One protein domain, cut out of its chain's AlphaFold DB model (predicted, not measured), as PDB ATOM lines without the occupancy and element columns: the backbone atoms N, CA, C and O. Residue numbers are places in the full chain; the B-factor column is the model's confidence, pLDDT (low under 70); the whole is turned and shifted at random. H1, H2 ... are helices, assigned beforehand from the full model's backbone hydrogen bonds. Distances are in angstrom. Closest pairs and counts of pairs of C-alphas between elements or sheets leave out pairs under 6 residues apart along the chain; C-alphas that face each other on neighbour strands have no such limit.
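This is residues 9 to 50 of the 116 residues of an uncharacterized protein of Schleiferilactobacillus harbinensis (UniProt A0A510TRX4). Three short helices make a flat, compact body: H2 and H3 meet at a corner as a V, and the first residues of H1, 9 to 12, fit into the mouth of that V and touch both of its arms. From there H1 leads away from the V, and residues 21 to 26 fold back from its far end to H2. The printed part has 42 residues with three named helices, in the order H1, H2, H3, and no named strand, and its class is all helix. It is compact, with a radius of gyration of the C-alphas of 10.4 A, and the C-alphas span 29 by 20 by 11 A, an outline that is only just flat.

The longest helix, H1, residues 9 to 20, touches H2, residues 27 to 37, with its residues 9 to 14 alone. The closest C-alphas of the two are those of Met 10 and Leu 30, 5.8 A apart. Their lines stand at a steep tilt of 46 degrees, and they run opposite ways. H1 also touches H3, residues 41 to 49, with its residues 9 to 12 alone. Here the closest C-alphas are those of Ser 9 and Leu 48, 6.9 A apart. H1 and H3 run the same way at a shallow tilt of 22 degrees, with their centres 14.9 A apart. H2 and H3 touch only at the corner by their link, where the C-alphas of Thr 37 and Gln 44 are the closest, at 4.8 A. These two run opposite ways at a steep tilt of 57 degrees. In H1, H2 and H3 every backbone O i to N i+4 pair is within hydrogen-bond range.

H1 has 12 residues and measures 16.7 A from its first to its last C-alpha. It begins at C-alpha 9, at (-13.619, 3.971, 33.344), and ends at C-alpha 20, at (-7.238, 19.289, 31.437). H2, with 11 residues from Ile 27 to Thr 37, measures 15.6 A. H3, with 9 residues from Pro 41, measures 11.9 A and ends at C-alpha 49, at (-8.200, 5.093, 42.569).

The two C-alphas farthest apart are those of Gln 23 and Pro 41, at 29.4 A, while the first and last printed C-alphas, those of Ser 9 and Asn 50, are 11.6 A apart. The printed part has no cut. The link from H1 to H2, with 6 residues, is short, and the link from H2 to H3, with 3 residues, is tight. The mean pLDDT of the printed part is 85.5, and the model's confidence is low, under 70, at residues 49 to 50.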
ATOM      1  N   SER A   9     -14.992   3.587  33.714       88.00
ATOM      2  CA  SER A   9     -13.619   3.971  33.344       88.00
ATOM      3  C   SER A   9     -13.585   4.948  32.162       88.00
ATOM      4  O   SER A   9     -12.843   5.926  32.188       88.00
ATOM      5  N   MET A  10     -14.436   4.731  31.154       90.69
ATOM      6  CA  MET A  10     -14.550   5.633  30.005       90.69
ATOM      7  C   MET A  10     -15.094   7.009  30.409       90.69
ATOM      8  O   MET A  10     -14.566   8.031  29.975       90.69
ATOM      9  N   ALA A  11     -16.105   7.053  31.283       88.94
ATOM     10  CA  ALA A  11     -16.639   8.311  31.805       88.94
ATOM     11  C   ALA A  11     -15.567   9.124  32.546       88.94
ATOM     12  O   ALA A  11     -15.457  10.332  32.346       88.94
ATOM     13  N   VAL A  12     -14.746   8.448  33.355       86.94
ATOM     14  CA  VAL A  12     -13.630   9.065  34.080       86.94
ATOM     15  C   VAL A  12     -12.577   9.623  33.124       86.94
ATOM     16  O   VAL A  12     -12.172  10.770  33.280       86.94
ATOM     17  N   CYS A  13     -12.175   8.851  32.111       88.50
ATOM     18  CA  CYS A  13     -11.227   9.302  31.090       88.50
ATOM     19  C   CYS A  13     -11.722  10.578  30.390       88.50
ATOM     20  O   CYS A  13     -11.012  11.581  30.358       88.50
ATOM     21  N   LYS A  14     -12.984  10.583  29.940       88.88
ATOM     22  CA  LYS A  14     -13.612  11.735  29.276       88.88
ATOM     23  C   LYS A  14     -13.586  12.995  30.147       88.88
ATOM     24  O   LYS A  14     -13.252  14.072  29.672       88.88
ATOM     25  N   ARG A  15     -13.883  12.865  31.440       86.19
ATOM     26  CA  ARG A  15     -13.848  14.000  32.375       86.19
ATOM     27  C   ARG A  15     -12.436  14.499  32.673       86.19
ATOM     28  O   ARG A  15     -12.262  15.693  32.874       86.19
ATOM     29  N   GLN A  16     -11.433  13.619  32.701       86.38
ATOM     30  CA  GLN A  16     -10.035  14.036  32.866       86.38
ATOM     31  C   GLN A  16      -9.547  14.857  31.670       86.38
ATOM     32  O   GLN A  16      -8.857  15.856  31.867       86.38
ATOM     33  N   VAL A  17      -9.931  14.456  30.456       88.19
ATOM     34  CA  VAL A  17      -9.682  15.216  29.223       88.19
ATOM     35  C   VAL A  17     -10.344  16.593  29.304       88.19
ATOM     36  O   VAL A  17      -9.661  17.604  29.130       88.19
ATOM     37  N   ASP A  18     -11.631  16.644  29.673       85.38
ATOM     38  CA  ASP A  18     -12.373  17.902  29.841       85.38
ATOM     39  C   ASP A  18     -11.706  18.822  30.883       85.38
ATOM     40  O   ASP A  18     -11.507  20.013  30.639       85.38
ATOM     41  N   ALA A  19     -11.320  18.274  32.041       83.38
ATOM     42  CA  ALA A  19     -10.696  19.026  33.131       83.38
ATOM     43  C   ALA A  19      -9.321  19.593  32.750       83.38
ATOM     44  O   ALA A  19      -8.975  20.700  33.162       83.38
ATOM     45  N   LYS A  20      -8.542  18.850  31.954       85.56
ATOM     46  CA  LYS A  20      -7.238  19.289  31.437       85.56
ATOM     47  C   LYS A  20      -7.352  20.182  30.199       85.56
ATOM     48  O   LYS A  20      -6.334  20.703  29.758       85.56
ATOM     49  N   LYS A  21      -8.566  20.368  29.656       86.69
ATOM     50  CA  LYS A  21      -8.821  21.019  28.358       86.69
ATOM     51  C   LYS A  21      -7.944  20.440  27.242       86.69
ATOM     52  O   LYS A  21      -7.447  21.173  26.390       86.69
ATOM     53  N   ASP A  22      -7.735  19.128  27.274       86.12
ATOM     54  CA  ASP A  22      -6.871  18.448  26.314       86.12
ATOM     55  C   ASP A  22      -7.609  18.263  24.981       86.12
ATOM     56  O   ASP A  22      -8.570  17.502  24.884       86.12
ATOM     57  N   GLN A  23      -7.169  18.986  23.953       86.81
ATOM     58  CA  GLN A  23      -7.746  18.929  22.606       86.81
ATOM     59  C   GLN A  23      -7.155  17.804  21.745       86.81
ATOM     60  O   GLN A  23      -7.614  17.592  20.625       86.81
ATOM     61  N   THR A  24      -6.135  17.100  22.244       90.38
ATOM     62  CA  THR A  24      -5.442  16.033  21.506       90.38
ATOM     63  C   THR A  24      -6.026  14.650  21.773       90.38
ATOM     64  O   THR A  24      -5.749  13.711  21.029       90.38
ATOM     65  N   ALA A  25      -6.863  14.523  22.804       88.31
ATOM     66  CA  ALA A  25      -7.482  13.266  23.187       88.31
ATOM     67  C   ALA A  25      -8.413  12.718  22.095       88.31
ATOM     68  O   ALA A  25      -9.242  13.431  21.521       88.31
ATOM     69  N   THR A  26      -8.316  11.415  21.849       91.25
ATOM     70  CA  THR A  26      -9.031  10.728  20.771       91.25
ATOM     71  C   THR A  26      -9.999   9.670  21.298       91.25
ATOM     72  O   THR A  26      -9.931   9.205  22.438       91.25
ATOM     73  N   ILE A  27     -10.892   9.195  20.422       88.00
ATOM     74  CA  ILE A  27     -11.704   7.997  20.698       88.00
ATOM     75  C   ILE A  27     -10.805   6.763  20.921       88.00
ATOM     76  O   ILE A  27     -11.185   5.859  21.665       88.00
ATOM     77  N   GLY A  28      -9.603   6.728  20.331       89.69
ATOM     78  CA  GLY A  28      -8.626   5.656  20.536       89.69
ATOM     79  C   GLY A  28      -8.188   5.533  21.996       89.69
ATOM     80  O   GLY A  28      -8.181   4.429  22.540       89.69
ATOM     81  N   ASP A  29      -7.940   6.661  22.661       88.00
ATOM     82  CA  ASP A  29      -7.592   6.703  24.088       88.00
ATOM     83  C   ASP A  29      -8.730   6.156  24.957       88.00
ATOM     84  O   ASP A  29      -8.525   5.377  25.890       88.00
ATOM     85  N   LEU A  30      -9.966   6.487  24.584       89.75
ATOM     86  CA  LEU A  30     -11.165   6.024  25.272       89.75
ATOM     87  C   LEU A  30     -11.387   4.509  25.114       89.75
ATOM     88  O   LEU A  30     -11.762   3.824  26.072       89.75
ATOM     89  N   ILE A  31     -11.132   3.971  23.916       91.62
ATOM     90  CA  ILE A  31     -11.187   2.527  23.634       91.62
ATOM     91  C   ILE A  31     -10.069   1.790  24.370       91.62
ATOM     92  O   ILE A  31     -10.308   0.705  24.906       91.62
ATOM     93  N   ARG A  32      -8.873   2.376  24.452       91.56
ATOM     94  CA  ARG A  32      -7.744   1.803  25.190       91.56
ATOM     95  C   ARG A  32      -8.084   1.618  26.668       91.56
ATOM     96  O   ARG A  32      -7.991   0.502  27.178       91.56
ATOM     97  N   VAL A  33      -8.607   2.659  27.321       90.12
ATOM     98  CA  VAL A  33      -9.075   2.585  28.721       90.12
ATOM     99  C   VAL A  33     -10.158   1.516  28.899       90.12
ATOM    100  O   VAL A  33     -10.179   0.788  29.898       90.12
ATOM    101  N   TYR A  34     -11.073   1.390  27.937       90.75
ATOM    102  CA  TYR A  34     -12.075   0.331  27.962       90.75
ATOM    103  C   TYR A  34     -11.427  -1.058  27.925       90.75
ATOM    104  O   TYR A  34     -11.707  -1.870  28.801       90.75
ATOM    105  N   GLN A  35     -10.535  -1.331  26.973       89.44
ATOM    106  CA  GLN A  35      -9.872  -2.633  26.834       89.44
ATOM    107  C   GLN A  35      -9.019  -2.997  28.057       89.44
ATOM    108  O   GLN A  35      -9.026  -4.146  28.501       89.44
ATOM    109  N   GLU A  36      -8.334  -2.016  28.642       88.81
ATOM    110  CA  GLU A  36      -7.498  -2.208  29.828       88.81
ATOM    111  C   GLU A  36      -8.323  -2.511  31.095       88.81
ATOM    112  O   GLU A  36      -7.800  -3.121  32.030       88.81
ATOM    113  N   THR A  37      -9.621  -2.165  31.126       88.56
ATOM    114  CA  THR A  37     -10.471  -2.297  32.327       88.56
ATOM    115  C   THR A  37     -11.670  -3.250  32.199       88.56
ATOM    116  O   THR A  37     -12.195  -3.679  33.226       88.56
ATOM    117  N   LYS A  38     -12.096  -3.622  30.981       83.62
ATOM    118  CA  LYS A  38     -13.377  -4.304  30.675       83.62
ATOM    119  C   LYS A  38     -13.630  -5.611  31.432       83.62
ATOM    120  O   LYS A  38     -14.773  -5.881  31.776       83.62
ATOM    121  N   ASP A  39     -12.596  -6.393  31.716       83.81
ATOM    122  CA  ASP A  39     -12.717  -7.676  32.424       83.81
ATOM    123  C   ASP A  39     -11.596  -7.832  33.480       83.81
ATOM    124  O   ASP A  39     -11.211  -8.937  33.855       83.81
ATOM    125  N   LYS A  40     -11.037  -6.704  33.954       86.00
ATOM    126  CA  LYS A  40      -9.903  -6.659  34.894       86.00
ATOM    127  C   LYS A  40     -10.248  -5.803  36.122       86.00
ATOM    128  O   LYS A  40      -9.925  -4.615  36.143       86.00
ATOM    129  N   PRO A  41     -10.864  -6.381  37.175       80.44
ATOM    130  CA  PRO A  41     -11.322  -5.628  38.347       80.44
ATOM    131  C   PRO A  41     -10.201  -4.880  39.079       80.44
ATOM    132  O   PRO A  41     -10.399  -3.758  39.537       80.44
ATOM    133  N   ALA A  42      -9.008  -5.478  39.163       82.00
ATOM    134  CA  ALA A  42      -7.843  -4.846  39.778       82.00
ATOM    135  C   ALA A  42      -7.350  -3.631  38.971       82.00
ATOM    136  O   ALA A  42      -7.120  -2.571  39.546       82.00
ATOM    137  N   ALA A  43      -7.267  -3.752  37.641       81.81
ATOM    138  CA  ALA A  43      -6.875  -2.651  36.759       81.81
ATOM    139  C   ALA A  43      -7.924  -1.531  36.756       81.81
ATOM    140  O   ALA A  43      -7.579  -0.357  36.825       81.81
ATOM    141  N   GLN A  44      -9.210  -1.891  36.764       81.94
ATOM    142  CA  GLN A  44     -10.299  -0.931  36.914       81.94
ATOM    143  C   GLN A  44     -10.204  -0.182  38.249       81.94
ATOM    144  O   GLN A  44     -10.320   1.040  38.267       81.94
ATOM    145  N   ARG A  45      -9.962  -0.885  39.362       78.19
ATOM    146  CA  ARG A  45      -9.762  -0.253  40.674       78.19
ATOM    147  C   ARG A  45      -8.560   0.684  40.680       78.19
ATOM    148  O   ARG A  45      -8.702   1.812  41.132       78.19
ATOM    149  N   ALA A  46      -7.419   0.255  40.145       80.38
ATOM    150  CA  ALA A  46      -6.215   1.080  40.066       80.38
ATOM    151  C   ALA A  46      -6.426   2.337  39.201       80.38
ATOM    152  O   ALA A  46      -6.039   3.431  39.602       80.38
ATOM    153  N   PHE A  47      -7.103   2.198  38.056       81.94
ATOM    154  CA  PHE A  47      -7.446   3.319  37.177       81.94
ATOM    155  C   PHE A  47      -8.383   4.328  37.862       81.94
ATOM    156  O   PHE A  47      -8.229   5.537  37.707       81.94
ATOM    157  N   LEU A  48      -9.349   3.837  38.643       76.88
ATOM    158  CA  LEU A  48     -10.312   4.679  39.354       76.88
ATOM    159  C   LEU A  48      -9.750   5.294  40.645       76.88
ATOM    160  O   LEU A  48     -10.239   6.343  41.051       76.88
ATOM    161  N   ALA A  49      -8.727   4.691  41.261       68.88
ATOM    162  CA  ALA A  49      -8.200   5.093  42.569       68.88
ATOM    163  C   ALA A  49      -7.699   6.548  42.625       68.88
ATOM    164  O   ALA A  49      -7.770   7.178  43.675       68.88
ATOM    165  N   ASN A  50      -7.226   7.092  41.500       61.09
ATOM    166  CA  ASN A  50      -6.666   8.445  41.417       61.09
ATOM    167  C   ASN A  50      -7.647   9.485  40.848       61.09
ATOM    168  O   ASN A  50      -7.233  10.578  40.462       61.09
TER     169      ASN A  50